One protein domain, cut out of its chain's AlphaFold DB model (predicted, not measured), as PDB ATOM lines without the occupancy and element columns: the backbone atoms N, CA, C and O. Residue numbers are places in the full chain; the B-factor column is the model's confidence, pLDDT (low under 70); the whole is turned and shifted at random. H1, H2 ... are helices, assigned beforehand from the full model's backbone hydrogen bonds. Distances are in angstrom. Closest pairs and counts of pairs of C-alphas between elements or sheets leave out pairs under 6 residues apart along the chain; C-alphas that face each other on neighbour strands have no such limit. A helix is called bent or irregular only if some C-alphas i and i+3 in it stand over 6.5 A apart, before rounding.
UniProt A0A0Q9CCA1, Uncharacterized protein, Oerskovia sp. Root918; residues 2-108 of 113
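This is residues 2 to 108 of the 113 residues of an uncharacterized protein of Oerskovia sp. Root918 (UniProt A0A0Q9CCA1). Three helices are strung out in an open, loose chain: H1 leads into the long H2, which folds back past it at a distance, and the shorter H3 turns off at the far end of H2 to make a corner. No helix packs on another; the kinked H2 makes most of the length, and residues 97 to 108 stick out as a tail after H3. The printed part has 107 residues with three named helices, in the order H1, H2, H3, and no named strand, and its class is all helix. It is extended, with a radius of gyration of the C-alphas of 23.9 A, and its C-alphas span 67 by 39 by 29 A.

H1, residues 2 to 25, is joined by a tight link of 5 residues to H2, residues 31 to 74, yet the two are apart. H2 has a kink of 33 degrees near residue 42. It is neither bent nor irregular, but only just: C-alphas 32 and 35 are 6.1 A apart. A short link of 7 residues joins H2 to H3, residues 82 to 96; these two are only just apart, their closest C-alphas 8.5 A from each other. H1 and H3 are apart. In H3 every O i to N i+4 pair is within hydrogen-bond range; in H1 19 of 20 are, and in H2 36 of 40.

H1 begins at C-alpha 2, (22.970, -43.299, 26.978), and is 34.3 A long. H2 measures 57.1 A from C-alpha 31, (11.374, -0.518, 30.267), to C-alpha 74. H3 measures 20.8 A and ends at C-alpha 96, (56.734, -28.847, -6.798).

The two C-alphas farthest apart, those of Ser 32 and Gly 78, are 68.6 A apart. The printed part has no cut and no long link. The model's mean pLDDT over the printed part is 71.2, with residues 22 to 48, 69 to 80 and 97 to 108 under 70.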
ATOM      1  N   ARG A   2      24.337 -43.876  26.899       74.12
ATOM      2  CA  ARG A   2      22.970 -43.299  26.978       74.12
ATOM      3  C   ARG A   2      22.767 -42.132  27.962       74.12
ATOM      4  O   ARG A   2      21.974 -41.244  27.697       74.12
ATOM      5  N   ARG A   3      23.479 -42.124  29.090       79.25
ATOM      6  CA  ARG A   3      23.330 -41.112  30.155       79.25
ATOM      7  C   ARG A   3      23.954 -39.756  29.804       79.25
ATOM      8  O   ARG A   3      23.360 -38.732  30.093       79.25
ATOM      9  N   VAL A   4      25.094 -39.750  29.111       84.12
ATOM     10  CA  VAL A   4      25.759 -38.510  28.665       84.12
ATOM     11  C   VAL A   4      24.951 -37.830  27.558       84.12
ATOM     12  O   VAL A   4      24.838 -36.612  27.538       84.12
ATOM     13  N   PHE A   5      24.314 -38.627  26.694       79.06
ATOM     14  CA  PHE A   5      23.403 -38.121  25.668       79.06
ATOM     15  C   PHE A   5      22.242 -37.325  26.279       79.06
ATOM     16  O   PHE A   5      22.009 -36.188  25.885       79.06
ATOM     17  N   TRP A   6      21.568 -37.869  27.296       93.81
ATOM     18  CA  TRP A   6      20.467 -37.168  27.967       93.81
ATOM     19  C   TRP A   6      20.905 -35.895  28.693       93.81
ATOM     20  O   TRP A   6      20.169 -34.912  28.685       93.81
ATOM     21  N   VAL A   7      22.112 -35.883  29.263       90.06
ATOM     22  CA  VAL A   7      22.693 -34.665  29.845       90.06
ATOM     23  C   VAL A   7      22.925 -33.613  28.756       90.06
ATOM     24  O   VAL A   7      22.498 -32.474  28.920       90.06
ATOM     25  N   GLY A   8      23.512 -33.995  27.618       87.88
ATOM     26  CA  GLY A   8      23.711 -33.088  26.482       87.88
ATOM     27  C   GLY A   8      22.398 -32.522  25.932       87.88
ATOM     28  O   GLY A   8      22.290 -31.318  25.709       87.88
ATOM     29  N   VAL A   9      21.373 -33.368  25.794       93.19
ATOM     30  CA  VAL A   9      20.027 -32.954  25.365       93.19
ATOM     31  C   VAL A   9      19.400 -31.977  26.361       93.19
ATOM     32  O   VAL A   9      18.873 -30.945  25.949       93.19
ATOM     33  N   GLY A  10      19.489 -32.247  27.668       89.81
ATOM     34  CA  GLY A  10      18.965 -31.347  28.699       89.81
ATOM     35  C   GLY A  10      19.640 -29.972  28.684       89.81
ATOM     36  O   GLY A  10      18.962 -28.942  28.749       89.81
ATOM     37  N   VAL A  11      20.966 -29.942  28.523       91.69
ATOM     38  CA  VAL A  11      21.729 -28.690  28.387       91.69
ATOM     39  C   VAL A  11      21.300 -27.930  27.129       91.69
ATOM     40  O   VAL A  11      20.990 -26.744  27.218       91.69
ATOM     41  N   ALA A  12      21.198 -28.606  25.980       85.19
ATOM     42  CA  ALA A  12      20.783 -27.981  24.723       85.19
ATOM     43  C   ALA A  12      19.380 -27.355  24.815       85.19
ATOM     44  O   ALA A  12      19.194 -26.201  24.429       85.19
ATOM     45  N   ILE A  13      18.410 -28.078  25.389       93.25
ATOM     46  CA  ILE A  13      17.050 -27.562  25.613       93.25
ATOM     47  C   ILE A  13      17.090 -26.303  26.486       93.25
ATOM     48  O   ILE A  13      16.461 -25.301  26.150       93.25
ATOM     49  N   THR A  14      17.861 -26.323  27.575       88.62
ATOM     50  CA  THR A  14      17.967 -25.184  28.501       88.62
ATOM     51  C   THR A  14      18.522 -23.943  27.801       88.62
ATOM     52  O   THR A  14      17.960 -22.856  27.931       88.62
ATOM     53  N   VAL A  15      19.575 -24.102  26.994       86.62
ATOM     54  CA  VAL A  15      20.151 -23.004  26.201       86.62
ATOM     55  C   VAL A  15      19.119 -22.433  25.227       86.62
ATOM     56  O   VAL A  15      18.947 -21.215  25.164       86.62
ATOM     57  N   VAL A  16      18.385 -23.291  24.511       87.81
ATOM     58  CA  VAL A  16      17.330 -22.854  23.582       87.81
ATOM     59  C   VAL A  16      16.247 -22.061  24.311       87.81
ATOM     60  O   VAL A  16      15.859 -20.995  23.832       87.81
ATOM     61  N   VAL A  17      15.791 -22.530  25.477       88.94
ATOM     62  CA  VAL A  17      14.794 -21.827  26.300       88.94
ATOM     63  C   VAL A  17      15.303 -20.459  26.742       88.94
ATOM     64  O   VAL A  17      14.555 -19.492  26.657       88.94
ATOM     65  N   VAL A  18      16.565 -20.328  27.153       82.56
ATOM     66  CA  VAL A  18      17.141 -19.028  27.543       82.56
ATOM     67  C   VAL A  18      17.221 -18.073  26.346       82.56
ATOM     68  O   VAL A  18      16.797 -16.918  26.440       82.56
ATOM     69  N   VAL A  19      17.715 -18.551  25.199       80.25
ATOM     70  CA  VAL A  19      17.867 -17.743  23.977       80.25
ATOM     71  C   VAL A  19      16.505 -17.289  23.445       80.25
ATOM     72  O   VAL A  19      16.305 -16.107  23.158       80.25
ATOM     73  N   LYS A  20      15.544 -18.211  23.342       77.69
ATOM     74  CA  LYS A  20      14.198 -17.918  22.831       77.69
ATOM     75  C   LYS A  20      13.321 -17.210  23.856       77.69
ATOM     76  O   LYS A  20      12.541 -16.340  23.479       77.69
ATOM     77  N   GLY A  21      13.497 -17.502  25.140       74.56
ATOM     78  CA  GLY A  21      12.824 -16.822  26.244       74.56
ATOM     79  C   GLY A  21      13.128 -15.329  26.248       74.56
ATOM     80  O   GLY A  21      12.201 -14.527  26.309       74.56
ATOM     81  N   ARG A  22      14.394 -14.931  26.044       67.44
ATOM     82  CA  ARG A  22      14.764 -13.512  25.875       67.44
ATOM     83  C   ARG A  22      14.056 -12.851  24.687       67.44
ATOM     84  O   ARG A  22      13.624 -11.709  24.806       67.44
ATOM     85  N   GLN A  23      13.891 -13.567  23.572       65.81
ATOM     86  CA  GLN A  23      13.221 -13.056  22.368       65.81
ATOM     87  C   GLN A  23      11.714 -12.820  22.584       65.81
ATOM     88  O   GLN A  23      11.151 -11.883  22.022       65.81
ATOM     89  N   VAL A  24      11.068 -13.646  23.411       64.50
ATOM     90  CA  VAL A  24       9.644 -13.505  23.764       64.50
ATOM     91  C   VAL A  24       9.440 -12.437  24.844       64.50
ATOM     92  O   VAL A  24       8.537 -11.610  24.727       64.50
ATOM     93  N   ILE A  25      10.310 -12.404  25.857       64.00
ATOM     94  CA  ILE A  25      10.243 -11.452  26.977       64.00
ATOM     95  C   ILE A  25      10.464 -10.011  26.504       64.00
ATOM     96  O   ILE A  25       9.778  -9.110  26.982       64.00
ATOM     97  N   ALA A  26      11.331  -9.783  25.510       61.75
ATOM     98  CA  ALA A  26      11.557  -8.454  24.932       61.75
ATOM     99  C   ALA A  26      10.281  -7.793  24.372       61.75
ATOM    100  O   ALA A  26      10.234  -6.577  24.220       61.75
ATOM    101  N   ARG A  27       9.235  -8.578  24.078       62.91
ATOM    102  CA  ARG A  27       7.955  -8.075  23.562       62.91
ATOM    103  C   ARG A  27       6.951  -7.698  24.656       62.91
ATOM    104  O   ARG A  27       5.966  -7.035  24.352       62.91
ATOM    105  N   TYR A  28       7.193  -8.122  25.897       58.47
ATOM    106  CA  TYR A  28       6.262  -7.984  27.023       58.47
ATOM    107  C   TYR A  28       6.865  -7.306  28.264       58.47
ATOM    108  O   TYR A  28       6.117  -6.970  29.181       58.47
ATOM    109  N   ALA A  29       8.182  -7.089  28.328       59.91
ATOM    110  CA  ALA A  29       8.825  -6.486  29.492       59.91
ATOM    111  C   ALA A  29       8.797  -4.940  29.437       59.91
ATOM    112  O   ALA A  29       9.322  -4.361  28.483       59.91
ATOM    113  N   PRO A  30       8.222  -4.248  30.441       55.44
ATOM    114  CA  PRO A  30       8.274  -2.790  30.550       55.44
ATOM    115  C   PRO A  30       9.709  -2.297  30.796       55.44
ATOM    116  O   PRO A  30      10.495  -2.950  31.483       55.44
ATOM    117  N   ALA A  31      10.032  -1.114  30.261       58.06
ATOM    118  CA  ALA A  31      11.374  -0.518  30.267       58.06
ATOM    119  C   ALA A  31      12.032  -0.419  31.662       58.06
ATOM    120  O   ALA A  31      13.250  -0.481  31.767       58.06
ATOM    121  N   SER A  32      11.247  -0.356  32.741       56.12
ATOM    122  CA  SER A  32      11.744  -0.286  34.123       56.12
ATOM    123  C   SER A  32      12.411  -1.570  34.638       56.12
ATOM    124  O   SER A  32      13.194  -1.506  35.581       56.12
ATOM    125  N   LEU A  33      12.134  -2.733  34.036       58.75
ATOM    126  CA  LEU A  33      12.813  -3.996  34.366       58.75
ATOM    127  C   LEU A  33      14.085  -4.209  33.535       58.75
ATOM    128  O   LEU A  33      14.940  -5.012  33.908       58.75
ATOM    129  N   VAL A  34      14.216  -3.490  32.418       62.34
ATOM    130  CA  VAL A  34      15.350  -3.612  31.498       62.34
ATOM    131  C   VAL A  34      16.613  -3.019  32.118       62.34
ATOM    132  O   VAL A  34      17.658  -3.650  32.011       62.34
ATOM    133  N   ASP A  35      16.529  -1.901  32.843       59.50
ATOM    134  CA  ASP A  35      17.709  -1.282  33.470       59.50
ATOM    135  C   ASP A  35      18.335  -2.176  34.554       59.50
ATOM    136  O   ASP A  35      19.526  -2.475  34.497       59.50
ATOM    137  N   GLN A  36      17.538  -2.723  35.483       60.59
ATOM    138  CA  GLN A  36      18.060  -3.632  36.521       60.59
ATOM    139  C   GLN A  36      18.584  -4.956  35.949       60.59
ATOM    140  O   GLN A  36      19.553  -5.523  36.460       60.59
ATOM    141  N   ALA A  37      17.954  -5.461  34.885       62.28
ATOM    142  CA  ALA A  37      18.417  -6.664  34.207       62.28
ATOM    143  C   ALA A  37      19.707  -6.415  33.413       62.28
ATOM    144  O   ALA A  37      20.547  -7.306  33.336       62.28
ATOM    145  N   THR A  38      19.889  -5.222  32.844       61.19
ATOM    146  CA  THR A  38      21.064  -4.886  32.027       61.19
ATOM    147  C   THR A  38      22.335  -4.867  32.869       61.19
ATOM    148  O   THR A  38      23.323  -5.489  32.478       61.19
ATOM    149  N   ASP A  39      22.297  -4.279  34.066       62.25
ATOM    150  CA  ASP A  39      23.459  -4.250  34.964       62.25
ATOM    151  C   ASP A  39      23.864  -5.651  35.452       62.25
ATOM    152  O   ASP A  39      25.047  -6.006  35.439       62.25
ATOM    153  N   GLN A  40      22.893  -6.500  35.813       61.84
ATOM    154  CA  GLN A  40      23.180  -7.892  36.183       61.84
ATOM    155  C   GLN A  40      23.683  -8.724  34.998       61.84
ATOM    156  O   GLN A  40      24.571  -9.561  35.170       61.84
ATOM    157  N   VAL A  41      23.144  -8.501  33.797       65.25
ATOM    158  CA  VAL A  41      23.556  -9.212  32.580       65.25
ATOM    159  C   VAL A  41      24.964  -8.812  32.153       65.25
ATOM    160  O   VAL A  41      25.719  -9.688  31.742       65.25
ATOM    161  N   ASN A  42      25.347  -7.544  32.291       62.44
ATOM    162  CA  ASN A  42      26.702  -7.091  31.975       62.44
ATOM    163  C   ASN A  42      27.732  -7.722  32.923       62.44
ATOM    164  O   ASN A  42      28.699  -8.333  32.464       62.44
ATOM    165  N   ALA A  43      27.465  -7.696  34.234       64.25
ATOM    166  CA  ALA A  43      28.334  -8.321  35.233       64.25
ATOM    167  C   ALA A  43      28.417  -9.855  35.091       64.25
ATOM    168  O   ALA A  43      29.449 -10.466  35.385       64.25
ATOM    169  N   LEU A  44      27.335 -10.501  34.646       66.38
ATOM    170  CA  LEU A  44      27.321 -11.934  34.353       66.38
ATOM    171  C   LEU A  44      28.014 -12.252  33.019       66.38
ATOM    172  O   LEU A  44      28.677 -13.281  32.912       66.38
ATOM    173  N   GLY A  45      27.896 -11.371  32.025       65.25
ATOM    174  CA  GLY A  45      28.519 -11.490  30.709       65.25
ATOM    175  C   GLY A  45      30.042 -11.449  30.776       65.25
ATOM    176  O   GLY A  45      30.686 -12.321  30.197       65.25
ATOM    177  N   GLU A  46      30.612 -10.517  31.543       67.56
ATOM    178  CA  GLU A  46      32.065 -10.445  31.774       67.56
ATOM    179  C   GLU A  46      32.618 -11.688  32.483       67.56
ATOM    180  O   GLU A  46      33.704 -12.171  32.166       67.56
ATOM    181  N   LYS A  47      31.856 -12.264  33.418       65.75
ATOM    182  CA  LYS A  47      32.247 -13.519  34.082       65.75
ATOM    183  C   LYS A  47      32.105 -14.723  33.150       65.75
ATOM    184  O   LYS A  47      32.935 -15.632  33.181       65.75
ATOM    185  N   ALA A  48      31.073 -14.729  32.307       64.25
ATOM    186  CA  ALA A  48      30.819 -15.796  31.349       64.25
ATOM    187  C   ALA A  48      31.868 -15.837  30.229       64.25
ATOM    188  O   ALA A  48      32.289 -16.926  29.847       64.25
ATOM    189  N   THR A  49      32.339 -14.692  29.728       70.31
ATOM    190  CA  THR A  49      33.407 -14.653  28.713       70.31
ATOM    191  C   THR A  49      34.724 -15.210  29.249       70.31
ATOM    192  O   THR A  49      35.363 -16.006  28.557       70.31
ATOM    193  N   GLY A  50      35.089 -14.880  30.493       72.06
ATOM    194  CA  GLY A  50      36.250 -15.474  31.165       72.06
ATOM    195  C   GLY A  50      36.126 -16.994  31.320       72.06
ATOM    196  O   GLY A  50      37.047 -17.732  30.976       72.06
ATOM    197  N   PHE A  51      34.958 -17.477  31.750       72.94
ATOM    198  CA  PHE A  51      34.695 -18.912  31.881       72.94
ATOM    199  C   PHE A  51      34.742 -19.652  30.533       72.94
ATOM    200  O   PHE A  51      35.297 -20.743  30.446       72.94
ATOM    201  N   VAL A  52      34.208 -19.054  29.464       74.12
ATOM    202  CA  VAL A  52      34.236 -19.635  28.112       74.12
ATOM    203  C   VAL A  52      35.661 -19.738  27.570       74.12
ATOM    204  O   VAL A  52      35.977 -20.724  26.907       74.12
ATOM    205  N   ALA A  53      36.523 -18.755  27.842       75.25
ATOM    206  CA  ALA A  53      37.920 -18.803  27.421       75.25
ATOM    207  C   ALA A  53      38.665 -19.978  28.076       75.25
ATOM    208  O   ALA A  53      39.273 -20.779  27.366       75.25
ATOM    209  N   VAL A  54      38.525 -20.129  29.397       76.56
ATOM    210  CA  VAL A  54      39.132 -21.228  30.169       76.56
ATOM    211  C   VAL A  54      38.568 -22.580  29.733       76.56
ATOM    212  O   VAL A  54      39.320 -23.490  29.397       76.56
ATOM    213  N   PHE A  55      37.241 -22.697  29.624       76.94
ATOM    214  CA  PHE A  55      36.597 -23.922  29.153       76.94
ATOM    215  C   PHE A  55      37.048 -24.304  27.738       76.94
ATOM    216  O   PHE A  55      37.243 -25.481  27.447       76.94
ATOM    217  N   ARG A  56      37.235 -23.331  26.837       77.69
ATOM    218  CA  ARG A  56      37.714 -23.589  25.471       77.69
ATOM    219  C   ARG A  56      39.138 -24.140  25.464       77.69
ATOM    220  O   ARG A  56      39.446 -24.983  24.625       77.69
ATOM    221  N   GLU A  57      39.998 -23.652  26.348       80.94
ATOM    222  CA  GLU A  57      41.375 -24.127  26.491       80.94
ATOM    223  C   GLU A  57      41.433 -25.546  27.076       80.94
ATOM    224  O   GLU A  57      42.078 -26.432  26.506       80.94
ATOM    225  N   GLU A  58      40.665 -25.806  28.134       76.38
ATOM    226  CA  GLU A  58      40.541 -27.144  28.725       76.38
ATOM    227  C   GLU A  58      39.914 -28.147  27.746       76.38
ATOM    228  O   GLU A  58      40.398 -29.271  27.597       76.38
ATOM    229  N   PHE A  59      38.869 -27.734  27.022       75.44
ATOM    230  CA  PHE A  59      38.209 -28.567  26.020       75.44
ATOM    231  C   PHE A  59      39.147 -28.925  24.867       75.44
ATOM    232  O   PHE A  59      39.117 -30.063  24.411       75.44
ATOM    233  N   ARG A  60      39.989 -27.990  24.406       78.44
ATOM    234  CA  ARG A  60      41.014 -28.270  23.385       78.44
ATOM    235  C   ARG A  60      41.989 -29.331  23.873       78.44
ATOM    236  O   ARG A  60      42.107 -30.363  23.232       78.44
ATOM    237  N   THR A  61      42.556 -29.139  25.060       78.38
ATOM    238  CA  THR A  61      43.482 -30.104  25.675       78.38
ATOM    239  C   THR A  61      42.858 -31.500  25.806       78.38
ATOM    240  O   THR A  61      43.467 -32.507  25.447       78.38
ATOM    241  N   ALA A  62      41.611 -31.578  26.283       72.44
ATOM    242  CA  ALA A  62      40.894 -32.846  26.417       72.44
ATOM    243  C   ALA A  62      40.533 -33.478  25.060       72.44
ATOM    244  O   ALA A  62      40.507 -34.704  24.929       72.44
ATOM    245  N   ARG A  63      40.241 -32.651  24.050       78.38
ATOM    246  CA  ARG A  63      39.923 -33.093  22.690       78.38
ATOM    247  C   ARG A  63      41.164 -33.626  21.978       78.38
ATOM    248  O   ARG A  63      41.056 -34.684  21.372       78.38
ATOM    249  N   ASP A  64      42.317 -32.984  22.131       78.25
ATOM    250  CA  ASP A  64      43.588 -33.427  21.543       78.25
ATOM    251  C   ASP A  64      44.007 -34.796  22.102       78.25
ATOM    252  O   ASP A  64      44.364 -35.706  21.352       78.25
ATOM    253  N   ALA A  65      43.852 -35.000  23.417       72.62
ATOM    254  CA  ALA A  65      44.075 -36.303  24.047       72.62
ATOM    255  C   ALA A  65      43.135 -37.387  23.485       72.62
ATOM    256  O   ALA A  65      43.553 -38.517  23.232       72.62
ATOM    257  N   ARG A  66      41.864 -37.042  23.232       73.31
ATOM    258  CA  ARG A  66      40.898 -37.970  22.629       73.31
ATOM    259  C   ARG A  66      41.148 -38.235  21.155       73.31
ATOM    260  O   ARG A  66      40.902 -39.353  20.712       73.31
ATOM    261  N   GLU A  67      41.628 -37.255  20.404       73.00
ATOM    262  CA  GLU A  67      42.034 -37.454  19.017       73.00
ATOM    263  C   GLU A  67      43.219 -38.401  18.913       73.00
ATOM    264  O   GLU A  67      43.174 -39.300  18.080       73.00
ATOM    265  N   ALA A  68      44.218 -38.281  19.791       70.31
ATOM    266  CA  ALA A  68      45.338 -39.218  19.830       70.31
ATOM    267  C   ALA A  68      44.867 -40.663  20.085       70.31
ATOM    268  O   ALA A  68      45.292 -41.591  19.396       70.31
ATOM    269  N   GLU A  69      43.933 -40.855  21.022       67.38
ATOM    270  CA  GLU A  69      43.349 -42.171  21.308       67.38
ATOM    271  C   GLU A  69      42.514 -42.720  20.137       67.38
ATOM    272  O   GLU A  69      42.578 -43.911  19.829       67.38
ATOM    273  N   LEU A  70      41.730 -41.868  19.469       67.31
ATOM    274  CA  LEU A  70      40.910 -42.266  18.322       67.31
ATOM    275  C   LEU A  70      41.759 -42.557  17.083       67.31
ATOM    276  O   LEU A  70      41.469 -43.522  16.382       67.31
ATOM    277  N   LEU A  71      42.809 -41.774  16.831       68.88
ATOM    278  CA  LEU A  71      43.765 -42.028  15.756       68.88
ATOM    279  C   LEU A  71      44.494 -43.350  15.977       68.88
ATOM    280  O   LEU A  71      44.592 -44.133  15.038       68.88
ATOM    281  N   ALA A  72      44.918 -43.640  17.207       68.38
ATOM    282  CA  ALA A  72      45.524 -44.925  17.546       68.38
ATOM    283  C   ALA A  72      44.558 -46.106  17.338       68.38
ATOM    284  O   ALA A  72      44.985 -47.173  16.913       68.38
ATOM    285  N   ALA A  73      43.262 -45.917  17.610       67.81
ATOM    286  CA  ALA A  73      42.247 -46.953  17.416       67.81
ATOM    287  C   ALA A  73      41.817 -47.138  15.946       67.81
ATOM    288  O   ALA A  73      41.388 -48.230  15.575       67.81
ATOM    289  N   LEU A  74      41.890 -46.085  15.121       63.97
ATOM    290  CA  LEU A  74      41.550 -46.132  13.690       63.97
ATOM    291  C   LEU A  74      42.731 -46.511  12.789       63.97
ATOM    292  O   LEU A  74      42.503 -46.930  11.654       63.97
ATOM    293  N   LEU A  75      43.969 -46.355  13.262       68.81
ATOM    294  CA  LEU A  75      45.164 -46.792  12.550       68.81
ATOM    295  C   LEU A  75      45.174 -48.320  12.459       68.81
ATOM    296  O   LEU A  75      45.430 -49.021  13.436       68.81
ATOM    297  N   ALA A  76      44.900 -48.843  11.264       59.72
ATOM    298  CA  ALA A  76      45.160 -50.243  10.968       59.72
ATOM    299  C   ALA A  76      46.667 -50.519  11.101       59.72
ATOM    300  O   ALA A  76      47.494 -49.669  10.755       59.72
ATOM    301  N   GLU A  77      47.031 -51.705  11.592       57.69
ATOM    302  CA  GLU A  77      48.430 -52.076  11.804       57.69
ATOM    303  C   GLU A  77      49.227 -51.939  10.491       57.69
ATOM    304  O   GLU A  77      48.942 -52.608   9.498       57.69
ATOM    305  N   GLY A  78      50.190 -51.007  10.472       61.81
ATOM    306  CA  GLY A  78      51.040 -50.710   9.312       61.81
ATOM    307  C   GLY A  78      50.701 -49.444   8.509       61.81
ATOM    308  O   GLY A  78      51.426 -49.143   7.560       61.81
ATOM    309  N   GLN A  79      49.660 -48.676   8.853       67.69
ATOM    310  CA  GLN A  79      49.420 -47.371   8.216       67.69
ATOM    311  C   GLN A  79      50.329 -46.264   8.799       67.69
ATOM    312  O   GLN A  79      50.584 -46.245  10.002       67.69
ATOM    313  N   PRO A  80      50.838 -45.329   7.971       66.75
ATOM    314  CA  PRO A  80      51.590 -44.170   8.453       66.75
ATOM    315  C   PRO A  80      50.675 -43.171   9.174       66.75
ATOM    316  O   PRO A  80      49.503 -43.023   8.816       66.75
ATOM    317  N   HIS A  81      51.214 -42.459  10.170       74.69
ATOM    318  CA  HIS A  81      50.450 -41.469  10.926       74.69
ATOM    319  C   HIS A  81      49.957 -40.346   9.991       74.69
ATOM    320  O   HIS A  81      50.714 -39.878   9.132       74.69
ATOM    321  N   PRO A  82      48.704 -39.873  10.122       74.56
ATOM    322  CA  PRO A  82      48.136 -38.868   9.216       74.56
ATOM    323  C   PRO A  82      48.920 -37.549   9.187       74.56
ATOM    324  O   PRO A  82      48.939 -36.865   8.160       74.56
ATOM    325  N   ASP A  83      49.592 -37.195  10.282       79.19
ATOM    326  CA  ASP A  83      50.435 -35.996  10.336       79.19
ATOM    327  C   ASP A  83      51.707 -36.132   9.503       79.19
ATOM    328  O   ASP A  83      52.075 -35.184   8.812       79.19
ATOM    329  N   ASP A  84      52.305 -37.323   9.451       81.25
ATOM    330  CA  ASP A  84      53.472 -37.587   8.605       81.25
ATOM    331  C   ASP A  84      53.093 -37.495   7.124       81.25
ATOM    332  O   ASP A  84      53.824 -36.926   6.309       81.25
ATOM    333  N   VAL A  85      51.901 -37.987   6.770       81.50
ATOM    334  CA  VAL A  85      51.355 -37.880   5.411       81.50
ATOM    335  C   VAL A  85      51.072 -36.419   5.048       81.50
ATOM    336  O   VAL A  85      51.406 -35.986   3.939       81.50
ATOM    337  N   ARG A  86      50.495 -35.634   5.970       78.94
ATOM    338  CA  ARG A  86      50.257 -34.193   5.768       78.94
ATOM    339  C   ARG A  86      51.560 -33.417   5.616       78.94
ATOM    340  O   ARG A  86      51.677 -32.639   4.669       78.94
ATOM    341  N   ALA A  87      52.543 -33.662   6.478       83.31
ATOM    342  CA  ALA A  87      53.857 -33.031   6.411       83.31
ATOM    343  C   ALA A  87      54.586 -33.387   5.105       83.31
ATOM    344  O   ALA A  87      55.079 -32.502   4.404       83.31
ATOM    345  N   ALA A  88      54.570 -34.663   4.706       81.50
ATOM    346  CA  ALA A  88      55.146 -35.109   3.440       81.50
ATOM    347  C   ALA A  88      54.448 -34.469   2.228       81.50
ATOM    348  O   ALA A  88      55.111 -34.090   1.255       81.50
ATOM    349  N   ARG A  89      53.118 -34.301   2.278       80.00
ATOM    350  CA  ARG A  89      52.349 -33.611   1.231       80.00
ATOM    351  C   ARG A  89      52.695 -32.124   1.171       80.00
ATOM    352  O   ARG A  89      52.889 -31.621   0.066       80.00
ATOM    353  N   ALA A  90      52.807 -31.443   2.310       84.69
ATOM    354  CA  ALA A  90      53.198 -30.035   2.382       84.69
ATOM    355  C   ALA A  90      54.611 -29.818   1.811       84.69
ATOM    356  O   ALA A  90      54.781 -29.038   0.876       84.69
ATOM    357  N   ALA A  91      55.587 -30.618   2.246       82.75
ATOM    358  CA  ALA A  91      56.957 -30.579   1.727       82.75
ATOM    359  C   ALA A  91      57.046 -30.963   0.236       82.75
ATOM    360  O   ALA A  91      57.945 -30.536  -0.492       82.75
ATOM    361  N   ARG A  92      56.128 -31.801  -0.266       79.06
ATOM    362  CA  ARG A  92      56.010 -32.077  -1.705       79.06
ATOM    363  C   ARG A  92      55.426 -30.880  -2.458       79.06
ATOM    364  O   ARG A  92      55.941 -30.568  -3.527       79.06
ATOM    365  N   ARG A  93      54.390 -30.217  -1.932       76.50
ATOM    366  CA  ARG A  93      53.798 -29.011  -2.543       76.50
ATOM    367  C   ARG A  93      54.836 -27.899  -2.673       76.50
ATOM    368  O   ARG A  93      55.004 -27.379  -3.769       76.50
ATOM    369  N   GLU A  94      55.587 -27.639  -1.608       77.88
ATOM    370  CA  GLU A  94      56.642 -26.620  -1.576       77.88
ATOM    371  C   GLU A  94      57.731 -26.877  -2.628       77.88
ATOM    372  O   GLU A  94      58.119 -25.977  -3.366       77.88
ATOM    373  N   ARG A  95      58.153 -28.138  -2.792       75.88
ATOM    374  CA  ARG A  95      59.140 -28.520  -3.817       75.88
ATOM    375  C   ARG A  95      58.614 -28.485  -5.250       75.88
ATOM    376  O   ARG A  95      59.401 -28.311  -6.171       75.88
ATOM    377  N   THR A  96      57.320 -28.727  -5.449       76.19
ATOM    378  CA  THR A  96      56.734 -28.847  -6.798       76.19
ATOM    379  C   THR A  96      56.166 -27.513  -7.295       76.19
ATOM    380  O   THR A  96      55.801 -27.420  -8.460       76.19
ATOM    381  N   GLY A  97      56.078 -26.484  -6.437       65.62
ATOM    382  CA  GLY A  97      55.513 -25.177  -6.795       65.62
ATOM    383  C   GLY A  97      54.080 -25.268  -7.328       65.62
ATOM    384  O   GLY A  97      53.684 -24.471  -8.172       65.62
ATOM    385  N   SER A  98      53.329 -26.291  -6.907       59.28
ATOM    386  CA  SER A  98      51.980 -26.531  -7.418       59.28
ATOM    387  C   SER A  98      51.069 -25.409  -6.917       59.28
ATOM    388  O   SER A  98      51.049 -25.192  -5.703       59.28
ATOM    389  N   PRO A  99      50.341 -24.706  -7.805       56.94
ATOM    390  CA  PRO A  99      49.442 -23.640  -7.391       56.94
ATOM    391  C   PRO A  99      48.394 -24.190  -6.427       56.94
ATOM    392  O   PRO A  99      48.018 -25.366  -6.511       56.94
ATOM    393  N   ASP A 100      47.976 -23.330  -5.502       58.91
ATOM    394  CA  ASP A 100      46.820 -23.547  -4.646       58.91
ATOM    395  C   ASP A 100      45.611 -23.646  -5.580       58.91
ATOM    396  O   ASP A 100      45.091 -22.648  -6.069       58.91
ATOM    397  N   ILE A 101      45.270 -24.872  -5.971       59.22
ATOM    398  CA  ILE A 101      43.940 -25.150  -6.479       59.22
ATOM    399  C   ILE A 101      43.103 -25.020  -5.215       59.22
ATOM    400  O   ILE A 101      43.148 -25.927  -4.376       59.22
ATOM    401  N   ASP A 102      42.469 -23.857  -5.042       53.66
ATOM    402  CA  ASP A 102      41.325 -23.720  -4.149       53.66
ATOM    403  C   ASP A 102      40.489 -24.984  -4.356       53.66
ATOM    404  O   ASP A 102      40.269 -25.404  -5.500       53.66
ATOM    405  N   ASP A 103      40.111 -25.651  -3.266       54.50
ATOM    406  CA  ASP A 103      39.073 -26.675  -3.306       54.50
ATOM    407  C   ASP A 103      37.770 -25.949  -3.698       54.50
ATOM    408  O   ASP A 103      36.885 -25.721  -2.879       54.50
ATOM    409  N   ASP A 104      37.675 -25.529  -4.962       50.94
ATOM    410  CA  ASP A 104      36.452 -25.148  -5.632       50.94
ATOM    411  C   ASP A 104      35.659 -26.451  -5.703       50.94
ATOM    412  O   ASP A 104      35.715 -27.208  -6.680       50.94
ATOM    413  N   GLU A 105      34.942 -26.750  -4.617       52.38
ATOM    414  CA  GLU A 105      33.979 -27.849  -4.526       52.38
ATOM    415  C   GLU A 105      32.965 -27.793  -5.694       52.38
ATOM    416  O   GLU A 105      32.381 -28.811  -6.070       52.38
ATOM    417  N   ASP A 106      32.859 -26.635  -6.352       54.47
ATOM    418  CA  ASP A 106      32.106 -26.372  -7.577       54.47
ATOM    419  C   ASP A 106      32.617 -27.142  -8.817       54.47
ATOM    420  O   ASP A 106      31.838 -27.401  -9.740       54.47
ATOM    421  N   LEU A 107      33.891 -27.561  -8.868       50.62
ATOM    422  CA  LEU A 107      34.466 -28.279 -10.020       50.62
ATOM    423  C   LEU A 107      34.346 -29.810  -9.921       50.62
ATOM    424  O   LEU A 107      34.534 -30.510 -10.918       50.62
ATOM    425  N   LEU A 108      34.035 -30.345  -8.736       54.44
ATOM    426  CA  LEU A 108      34.000 -31.792  -8.491       54.44
ATOM    427  C   LEU A 108      32.675 -32.462  -8.878       54.44
ATOM    428  O   LEU A 108      32.581 -33.683  -8.811       54.44
TER     429      LEU A 108